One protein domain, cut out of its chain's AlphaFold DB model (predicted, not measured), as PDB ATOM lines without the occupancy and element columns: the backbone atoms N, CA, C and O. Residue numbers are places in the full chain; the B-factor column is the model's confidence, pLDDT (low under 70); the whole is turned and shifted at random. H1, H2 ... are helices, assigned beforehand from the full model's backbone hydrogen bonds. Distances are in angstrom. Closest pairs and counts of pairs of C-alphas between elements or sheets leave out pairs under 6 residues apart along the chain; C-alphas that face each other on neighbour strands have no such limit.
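Overview. This is residues 150 to 223 of the 224 residues of the protein "4HBT domain-containing protein" of Deltaproteobacteria bacterium (UniProt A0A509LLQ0). One long helix, H1, runs along one side of the model, and two short helices, H2 and H3, meet it crosswise as a loose V whose narrow end, at the first residues of H2 and the last of H3, is toward H1. A long loop, residues 193 to 209, joins the wide end of the V; residues 150 to 155 of H1 and residues 173 to 179 stick out. The printed part has 74 residues with three named helices, in the order H1, H2, H3, and no named strand; its class is all helix. The whole is compact, with a radius of gyration of the C-alphas of 13.0 A and spans of 38 by 28 by 16 A.

Along the chain. H1 takes residues 150 to 174 and is 36.4 A long from first to last C-alpha; C-alpha 150 is at (243.053, 254.284, 336.063) and C-alpha 174 at (226.560, 231.718, 312.707). H2 takes residues 182 to 192, 15.2 A from first to last C-alpha. H3 takes residues 210 to 221, 16.4 A from first to last C-alpha, and ends with C-alpha 221 at (238.408, 234.568, 329.174).

Arrangement. H1 touches H2 with residues 168 to 172 alone; their closest C-alphas, those of Ala 168 and Ala 182, are 5.8 A apart. The lines of H1 and H2 are about perpendicular, at 83 degrees. H1 and H3 only just touch, with 3 pairs of C-alphas within 8 A, through residues 160 to 164 of H1 and residue 220 of H3 alone. Their closest C-alphas are those of Val 164 and Ile 220, 7.3 A apart, and their lines are only just about perpendicular, at 71 degrees. H2 and H3 form a helical hairpin and run opposite ways at a shallow tilt of 32 degrees, only just short of steep. They only just touch, with 3 pairs of C-alphas within 8 A, and H3 does so with residues 217 to 221 alone; the closest C-alphas are those of Met 183 and Arg 221, 7.3 A apart. In H1, H2 and H3 every backbone O i to N i+4 pair is within hydrogen-bond range.

Size, cuts and confidence. The two C-alphas farthest apart, those of Lys 150 and Ser 177, are 41.7 A apart. Without the stretches that stand free, the body has 61 residues and spans 31 by 22 by 16 A. The printed part has no cut. The link from H1 to H2 is short, with 7 residues between them, and the link from H2 to H3 is long, with 17. The mean pLDDT of the printed part is 89.0, and no printed residue is under 70.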
ATOM      1  N   LYS A 150     244.085 255.243 335.634       72.19
ATOM      2  CA  LYS A 150     243.053 254.284 336.063       72.19
ATOM      3  C   LYS A 150     241.855 254.333 335.128       72.19
ATOM      4  O   LYS A 150     241.311 253.280 334.800       72.19
ATOM      5  N   LYS A 151     241.457 255.536 334.712       71.94
ATOM      6  CA  LYS A 151     240.382 255.728 333.738       71.94
ATOM      7  C   LYS A 151     240.731 255.083 332.397       71.94
ATOM      8  O   LYS A 151     239.936 254.287 331.917       71.94
ATOM      9  N   ASP A 152     241.930 255.330 331.874       71.81
ATOM     10  CA  ASP A 152     242.378 254.760 330.595       71.81
ATOM     11  C   ASP A 152     242.423 253.223 330.620       71.81
ATOM     12  O   ASP A 152     241.829 252.565 329.768       71.81
ATOM     13  N   LYS A 153     243.000 252.623 331.675       72.69
ATOM     14  CA  LYS A 153     242.971 251.160 331.849       72.69
ATOM     15  C   LYS A 153     241.549 250.609 331.932       72.69
ATOM     16  O   LYS A 153     241.279 249.534 331.405       72.69
ATOM     17  N   LYS A 154     240.638 251.321 332.602       75.00
ATOM     18  CA  LYS A 154     239.229 250.921 332.702       75.00
ATOM     19  C   LYS A 154     238.524 251.012 331.346       75.00
ATOM     20  O   LYS A 154     237.744 250.120 331.029       75.00
ATOM     21  N   GLU A 155     238.807 252.043 330.555       78.75
ATOM     22  CA  GLU A 155     238.272 252.216 329.200       78.75
ATOM     23  C   GLU A 155     238.813 251.148 328.239       78.75
ATOM     24  O   GLU A 155     238.007 250.480 327.591       78.75
ATOM     25  N   LYS A 156     240.131 250.882 328.228       78.56
ATOM     26  CA  LYS A 156     240.728 249.764 327.469       78.56
ATOM     27  C   LYS A 156     240.087 248.427 327.846       78.56
ATOM     28  O   LYS A 156     239.662 247.683 326.966       78.56
ATOM     29  N   LYS A 157     239.939 248.150 329.150       83.50
ATOM     30  CA  LYS A 157     239.312 246.913 329.642       83.50
ATOM     31  C   LYS A 157     237.839 246.799 329.231       83.50
ATOM     32  O   LYS A 157     237.386 245.720 328.863       83.50
ATOM     33  N   SER A 158     237.095 247.906 329.275       84.81
ATOM     34  CA  SER A 158     235.697 247.950 328.831       84.81
ATOM     35  C   SER A 158     235.569 247.689 327.328       84.81
ATOM     36  O   SER A 158     234.693 246.933 326.921       84.81
ATOM     37  N   SER A 159     236.451 248.285 326.523       87.81
ATOM     38  CA  SER A 159     236.481 248.112 325.066       87.81
ATOM     39  C   SER A 159     236.840 246.676 324.667       87.81
ATOM     40  O   SER A 159     236.165 246.075 323.831       87.81
ATOM     41  N   LEU A 160     237.834 246.074 325.337       90.81
ATOM     42  CA  LEU A 160     238.185 244.664 325.147       90.81
ATOM     43  C   LEU A 160     237.001 243.744 325.483       90.81
ATOM     44  O   LEU A 160     236.646 242.891 324.674       90.81
ATOM     45  N   MET A 161     236.345 243.955 326.630       92.62
ATOM     46  CA  MET A 161     235.158 243.185 327.026       92.62
ATOM     47  C   MET A 161     234.048 243.253 325.969       92.62
ATOM     48  O   MET A 161     233.433 242.236 325.648       92.62
ATOM     49  N   GLU A 162     233.774 244.443 325.433       91.94
ATOM     50  CA  GLU A 162     232.756 244.639 324.400       91.94
ATOM     51  C   GLU A 162     233.125 243.917 323.096       91.94
ATOM     52  O   GLU A 162     232.272 243.257 322.503       91.94
ATOM     53  N   SER A 163     234.401 243.959 322.700       93.06
ATOM     54  CA  SER A 163     234.909 243.247 321.525       93.06
ATOM     55  C   SER A 163     234.774 241.726 321.659       93.06
ATOM     56  O   SER A 163     234.211 241.081 320.775       93.06
ATOM     57  N   VAL A 164     235.205 241.158 322.793       92.69
ATOM     58  CA  VAL A 164     235.117 239.711 323.067       92.69
ATOM     59  C   VAL A 164     233.661 239.241 323.032       92.69
ATOM     60  O   VAL A 164     233.332 238.262 322.363       92.69
ATOM     61  N   ARG A 165     232.752 239.975 323.686       94.19
ATOM     62  CA  ARG A 165     231.318 239.641 323.703       94.19
ATOM     63  C   ARG A 165     230.670 239.766 322.332       94.19
ATOM     64  O   ARG A 165     229.818 238.951 321.984       94.19
ATOM     65  N   LYS A 166     231.056 240.777 321.551       93.81
ATOM     66  CA  LYS A 166     230.562 240.952 320.184       93.81
ATOM     67  C   LYS A 166     231.021 239.807 319.283       93.81
ATOM     68  O   LYS A 166     230.203 239.287 318.532       93.81
ATOM     69  N   ALA A 167     232.283 239.394 319.388       93.12
ATOM     70  CA  ALA A 167     232.813 238.262 318.635       93.12
ATOM     71  C   ALA A 167     232.074 236.957 318.986       93.12
ATOM     72  O   ALA A 167     231.580 236.283 318.085       93.12
ATOM     73  N   ALA A 168     231.865 236.681 320.278       93.31
ATOM     74  CA  ALA A 168     231.095 235.517 320.723       93.31
ATOM     75  C   ALA A 168     229.631 235.552 320.244       93.31
ATOM     76  O   ALA A 168     229.088 234.534 319.831       93.31
ATOM     77  N   SER A 169     228.988 236.725 320.268       93.25
ATOM     78  CA  SER A 169     227.617 236.902 319.766       93.25
ATOM     79  C   SER A 169     227.515 236.650 318.259       93.25
ATOM     80  O   SER A 169     226.584 235.991 317.801       93.25
ATOM     81  N   ASN A 170     228.488 237.128 317.476       92.94
ATOM     82  CA  ASN A 170     228.542 236.858 316.041       92.94
ATOM     83  C   ASN A 170     228.693 235.355 315.768       92.94
ATOM     84  O   ASN A 170     227.911 234.810 314.995       92.94
ATOM     85  N   ALA A 171     229.612 234.683 316.468       92.56
ATOM     86  CA  ALA A 171     229.801 233.239 316.350       92.56
ATOM     87  C   ALA A 171     228.536 232.447 316.733       92.56
ATOM     88  O   ALA A 171     228.184 231.483 316.060       92.56
ATOM     89  N   ALA A 172     227.801 232.891 317.759       92.12
ATOM     90  CA  ALA A 172     226.529 232.282 318.149       92.12
ATOM     91  C   ALA A 172     225.452 232.396 317.057       92.12
ATOM     92  O   ALA A 172     224.660 231.477 316.884       92.12
ATOM     93  N   ASN A 173     225.409 233.516 316.327       92.12
ATOM     94  CA  ASN A 173     224.450 233.722 315.235       92.12
ATOM     95  C   ASN A 173     224.795 232.901 313.981       92.12
ATOM     96  O   ASN A 173     223.909 232.616 313.175       92.12
ATOM     97  N   GLU A 174     226.070 232.560 313.802       90.50
ATOM     98  CA  GLU A 174     226.560 231.718 312.707       90.50
ATOM     99  C   GLU A 174     226.469 230.217 313.036       90.50
ATOM    100  O   GLU A 174     226.470 229.386 312.123       90.50
ATOM    101  N   ASP A 175     226.343 229.855 314.319       88.50
ATOM    102  CA  ASP A 175     226.171 228.469 314.744       88.50
ATOM    103  C   ASP A 175     224.818 227.908 314.293       88.50
ATOM    104  O   ASP A 175     223.741 228.381 314.654       88.50
ATOM    105  N   THR A 176     224.886 226.824 313.530       85.25
ATOM    106  CA  THR A 176     223.712 226.068 313.076       85.25
ATOM    107  C   THR A 176     223.534 224.760 313.844       85.25
ATOM    108  O   THR A 176     222.540 224.063 313.634       85.25
ATOM    109  N   SER A 177     224.468 224.416 314.743       85.81
ATOM    110  CA  SER A 177     224.437 223.163 315.505       85.81
ATOM    111  C   SER A 177     223.400 223.175 316.632       85.81
ATOM    112  O   SER A 177     222.887 222.116 316.996       85.81
ATOM    113  N   GLY A 178     223.076 224.358 317.173       80.56
ATOM    114  CA  GLY A 178     222.153 224.522 318.298       80.56
ATOM    115  C   GLY A 178     222.785 224.244 319.667       80.56
ATOM    116  O   GLY A 178     222.071 224.225 320.670       80.56
ATOM    117  N   TYR A 179     224.106 224.045 319.723       86.69
ATOM    118  CA  TYR A 179     224.862 223.726 320.942       86.69
ATOM    119  C   TYR A 179     225.969 224.747 321.246       86.69
ATOM    120  O   TYR A 179     226.935 224.420 321.938       86.69
ATOM    121  N   PHE A 180     225.845 225.983 320.752       92.50
ATOM    122  CA  PHE A 180     226.850 227.020 320.969       92.50
ATOM    123  C   PHE A 180     227.178 227.242 322.457       92.50
ATOM    124  O   PHE A 180     226.310 227.558 323.275       92.50
ATOM    125  N   ASN A 181     228.466 227.138 322.793       95.00
ATOM    126  CA  ASN A 181     229.016 227.521 324.086       95.00
ATOM    127  C   ASN A 181     230.088 228.596 323.877       95.00
ATOM    128  O   ASN A 181     231.113 228.342 323.249       95.00
ATOM    129  N   ALA A 182     229.859 229.784 324.439       93.31
ATOM    130  CA  ALA A 182     230.732 230.934 324.229       93.31
ATOM    131  C   ALA A 182     232.158 230.720 324.767       93.31
ATOM    132  O   ALA A 182     233.114 231.160 324.135       93.31
ATOM    133  N   MET A 183     232.310 230.022 325.900       94.56
ATOM    134  CA  MET A 183     233.627 229.727 326.475       94.56
ATOM    135  C   MET A 183     234.400 228.723 325.623       94.56
ATOM    136  O   MET A 183     235.558 228.967 325.308       94.56
ATOM    137  N   SER A 184     233.754 227.638 325.191       92.75
ATOM    138  CA  SER A 184     234.386 226.648 324.311       92.75
ATOM    139  C   SER A 184     234.759 227.236 322.950       92.75
ATOM    140  O   SER A 184     235.819 226.916 322.424       92.75
ATOM    141  N   TRP A 185     233.921 228.118 322.393       95.31
ATOM    142  CA  TRP A 185     234.264 228.864 321.181       95.31
ATOM    143  C   TRP A 185     235.482 229.765 321.403       95.31
ATOM    144  O   TRP A 185     236.395 229.752 320.586       95.31
ATOM    145  N   LEU A 186     235.519 230.516 322.509       94.81
ATOM    146  CA  LEU A 186     236.629 231.424 322.791       94.81
ATOM    147  C   LEU A 186     237.947 230.669 322.995       94.81
ATOM    148  O   LEU A 186     238.987 231.156 322.567       94.81
ATOM    149  N   ASP A 187     237.916 229.495 323.628       94.12
ATOM    150  CA  ASP A 187     239.109 228.658 323.766       94.12
ATOM    151  C   ASP A 187     239.654 228.228 322.396       94.12
ATOM    152  O   ASP A 187     240.845 228.402 322.150       94.12
ATOM    153  N   LEU A 188     238.787 227.775 321.483       94.00
ATOM    154  CA  LEU A 188     239.182 227.439 320.109       94.00
ATOM    155  C   LEU A 188     239.685 228.666 319.336       94.00
ATOM    156  O   LEU A 188     240.713 228.592 318.675       94.00
ATOM    157  N   GLU A 189     239.018 229.815 319.459       94.31
ATOM    158  CA  GLU A 189     239.439 231.056 318.796       94.31
ATOM    159  C   GLU A 189     240.818 231.527 319.282       94.31
ATOM    160  O   GLU A 189     241.622 232.006 318.488       94.31
ATOM    161  N   LEU A 190     241.126 231.381 320.573       92.50
ATOM    162  CA  LEU A 190     242.448 231.717 321.110       92.50
ATOM    163  C   LEU A 190     243.524 230.681 320.745       92.50
ATOM    164  O   LEU A 190     244.703 231.037 320.721       92.50
ATOM    165  N   GLU A 191     243.151 229.429 320.466       92.75
ATOM    166  CA  GLU A 191     244.059 228.400 319.943       92.75
ATOM    167  C   GLU A 191     244.369 228.619 318.454       92.75
ATOM    168  O   GLU A 191     245.541 228.638 318.070       92.75
ATOM    169  N   ASP A 192     243.339 228.839 317.634       93.88
ATOM    170  CA  ASP A 192     243.453 228.979 316.178       93.88
ATOM    171  C   ASP A 192     243.945 230.376 315.767       93.88
ATOM    172  O   ASP A 192     244.778 230.518 314.866       93.88
ATOM    173  N   ASN A 193     243.460 231.417 316.449       94.12
ATOM    174  CA  ASN A 193     243.717 232.827 316.156       94.12
ATOM    175  C   ASN A 193     244.175 233.587 317.418       94.12
ATOM    176  O   ASN A 193     243.521 234.542 317.854       94.12
ATOM    177  N   PRO A 194     245.343 233.251 317.993       91.31
ATOM    178  CA  PRO A 194     245.797 233.829 319.262       91.31
ATOM    179  C   PRO A 194     245.988 235.357 319.251       91.31
ATOM    180  O   PRO A 194     245.987 236.002 320.300       91.31
ATOM    181  N   ASN A 195     246.129 235.954 318.064       91.25
ATOM    182  CA  ASN A 195     246.365 237.389 317.878       91.25
ATOM    183  C   ASN A 195     245.057 238.187 317.696       91.25
ATOM    184  O   ASN A 195     245.102 239.397 317.466       91.25
ATOM    185  N   SER A 196     243.890 237.533 317.761       91.31
ATOM    186  CA  SER A 196     242.564 238.111 317.466       91.31
ATOM    187  C   SER A 196     242.231 239.368 318.282       91.31
ATOM    188  O   SER A 196     241.486 240.234 317.818       91.31
ATOM    189  N   PHE A 197     242.837 239.520 319.463       91.75
ATOM    190  CA  PHE A 197     242.630 240.658 320.364       91.75
ATOM    191  C   PHE A 197     243.884 241.520 320.585       91.75
ATOM    192  O   PHE A 197     243.896 242.350 321.495       91.75
ATOM    193  N   ASP A 198     244.931 241.380 319.766       89.38
ATOM    194  CA  ASP A 198     246.204 242.088 319.977       89.38
ATOM    195  C   ASP A 198     246.062 243.615 319.993       89.38
ATOM    196  O   ASP A 198     246.777 244.282 320.733       89.38
ATOM    197  N   SER A 199     245.082 244.184 319.280       85.81
ATOM    198  CA  SER A 199     244.834 245.634 319.259       85.81
ATOM    199  C   SER A 199     244.501 246.247 320.626       85.81
ATOM    200  O   SER A 199     244.525 247.468 320.774       85.81
ATOM    201  N   PHE A 200     244.144 245.424 321.615       86.19
ATOM    202  CA  PHE A 200     243.818 245.863 322.973       86.19
ATOM    203  C   PHE A 200     245.007 245.772 323.938       86.19
ATOM    204  O   PHE A 200     244.895 246.218 325.083       86.19
ATOM    205  N   PHE A 201     246.137 245.229 323.486       84.81
ATOM    206  CA  PHE A 201     247.333 245.031 324.290       84.81
ATOM    207  C   PHE A 201     248.526 245.774 323.695       84.81
ATOM    208  O   PHE A 201     248.607 246.012 322.496       84.81
ATOM    209  N   ASP A 202     249.471 246.142 324.556       77.69
ATOM    210  CA  ASP A 202     250.631 246.932 324.137       77.69
ATOM    211  C   ASP A 202     251.724 246.070 323.461       77.69
ATOM    212  O   ASP A 202     252.584 246.616 322.779       77.69
ATOM    213  N   ILE A 203     251.683 244.738 323.623       76.56
ATOM    214  CA  ILE A 203     252.625 243.778 323.014       76.56
ATOM    215  C   ILE A 203     251.857 242.767 322.146       76.56
ATOM    216  O   ILE A 203     250.892 242.187 322.654       76.56
ATOM    217  N   PRO A 204     252.278 242.478 320.902       86.62
ATOM    218  CA  PRO A 204     251.690 241.413 320.086       86.62
ATOM    219  C   PRO A 204     251.852 240.032 320.732       86.62
ATOM    220  O   PRO A 204     252.874 239.743 321.353       86.62
ATOM    221  N   TRP A 205     250.883 239.136 320.566       90.00
ATOM    222  CA  TRP A 205     250.915 237.798 321.173       90.00
ATOM    223  C   TRP A 205     252.211 237.020 320.890       90.00
ATOM    224  O   TRP A 205     252.744 236.336 321.767       90.00
ATOM    225  N   ASN A 206     252.751 237.152 319.676       90.69
ATOM    226  CA  ASN A 206     253.960 236.448 319.238       90.69
ATOM    227  C   ASN A 206     255.233 236.863 319.994       90.69
ATOM    228  O   ASN A 206     256.205 236.111 319.993       90.69
ATOM    229  N   GLU A 207     255.224 238.027 320.643       86.12
ATOM    230  CA  GLU A 207     256.364 238.571 321.390       86.12
ATOM    231  C   GLU A 207     256.282 238.275 322.896       86.12
ATOM    232  O   GLU A 207     257.210 238.577 323.644       86.12
ATOM    233  N   LEU A 208     255.192 237.653 323.352       84.56
ATOM    234  CA  LEU A 208     254.993 237.298 324.753       84.56
ATOM    235  C   LEU A 208     255.747 236.028 325.157       84.56
ATOM    236  O   LEU A 208     255.799 235.038 324.418       84.56
ATOM    237  N   THR A 209     256.211 236.010 326.404       89.19
ATOM    238  CA  THR A 209     256.616 234.775 327.088       89.19
ATOM    239  C   THR A 209     255.406 233.874 327.365       89.19
ATOM    240  O   THR A 209     254.272 234.348 327.447       89.19
ATOM    241  N   ASP A 210     255.629 232.576 327.590       90.94
ATOM    242  CA  ASP A 210     254.536 231.622 327.852       90.94
ATOM    243  C   ASP A 210     253.669 232.027 329.055       90.94
ATOM    244  O   ASP A 210     252.443 231.942 329.016       90.94
ATOM    245  N   LYS A 211     254.297 232.575 330.102       87.75
ATOM    246  CA  LYS A 211     253.593 233.080 331.288       87.75
ATOM    247  C   LYS A 211     252.717 234.301 330.982       87.75
ATOM    248  O   LYS A 211     251.642 234.464 331.563       87.75
ATOM    249  N   GLU A 212     253.177 235.187 330.103       87.00
ATOM    250  CA  GLU A 212     252.406 236.364 329.696       87.00
ATOM    251  C   GLU A 212     251.249 235.980 328.772       87.00
ATOM    252  O   GLU A 212     250.158 236.530 328.928       87.00
ATOM    253  N   LYS A 213     251.449 234.995 327.883       92.69
ATOM    254  CA  LYS A 213     250.378 234.405 327.062       92.69
ATOM    255  C   LYS A 213     249.279 233.813 327.935       92.69
ATOM    256  O   LYS A 213     248.109 234.130 327.739       92.69
ATOM    257  N   GLU A 214     249.651 233.029 328.947       91.62
ATOM    258  CA  GLU A 214     248.700 232.455 329.903       91.62
ATOM    259  C   GLU A 214     247.923 233.554 330.645       91.62
ATOM    260  O   GLU A 214     246.694 233.519 330.714       91.62
ATOM    261  N   THR A 215     248.626 234.581 331.128       91.19
ATOM    262  CA  THR A 215     247.999 235.716 331.823       91.19
ATOM    263  C   THR A 215     247.010 236.460 330.918       91.19
ATOM    264  O   THR A 215     245.898 236.768 331.350       91.19
ATOM    265  N   ARG A 216     247.381 236.718 329.656       92.25
ATOM    266  CA  ARG A 216     246.512 237.374 328.670       92.25
ATOM    267  C   ARG A 216     245.285 236.524 328.353       92.25
ATOM    268  O   ARG A 216     244.177 237.049 328.346       92.25
ATOM    269  N   ALA A 217     245.464 235.224 328.134       92.44
ATOM    270  CA  ALA A 217     244.354 234.320 327.852       92.44
ATOM    271  C   ALA A 217     243.360 234.268 329.026       92.44
ATOM    272  O   ALA A 217     242.152 234.329 328.811       92.44
ATOM    273  N   ILE A 218     243.850 234.230 330.272       92.50
ATOM    274  CA  ILE A 218     243.004 234.322 331.476       92.50
ATOM    275  C   ILE A 218     242.235 235.651 331.510       92.50
ATOM    276  O   ILE A 218     241.047 235.663 331.833       92.50
ATOM    277  N   GLU A 219     242.885 236.768 331.168       92.00
ATOM    278  CA  GLU A 219     242.221 238.073 331.117       92.00
ATOM    279  C   GLU A 219     241.099 238.105 330.069       92.00
ATOM    280  O   GLU A 219     239.987 238.513 330.404       92.00
ATOM    281  N   ILE A 220     241.354 237.627 328.846       92.94
ATOM    282  CA  ILE A 220     240.358 237.595 327.761       92.94
ATOM    283  C   ILE A 220     239.170 236.702 328.148       92.94
ATOM    284  O   ILE A 220     238.021 237.131 328.036       92.94
ATOM    285  N   ARG A 221     239.438 235.504 328.688       93.94
ATOM    286  CA  ARG A 221     238.408 234.568 329.174       93.94
ATOM    287  C   ARG A 221     237.502 235.172 330.237       93.94
ATOM    288  O   ARG A 221     236.330 234.842 330.280       93.94
ATOM    289  N   SER A 222     238.014 236.076 331.073       92.81
ATOM    290  CA  SER A 222     237.229 236.664 332.167       92.81
ATOM    291  C   SER A 222     236.050 237.549 331.724       92.81
ATOM    292  O   SER A 222     235.306 238.037 332.577       92.81
ATOM    293  N   PHE A 223     235.892 237.800 330.418       93.19
ATOM    294  CA  PHE A 223     234.839 238.657 329.866       93.19
ATOM    295  C   PHE A 223     233.586 237.922 329.367       93.19
ATOM    296  O   PHE A 223     232.573 238.600 329.112       93.19
TER     297      PHE A 223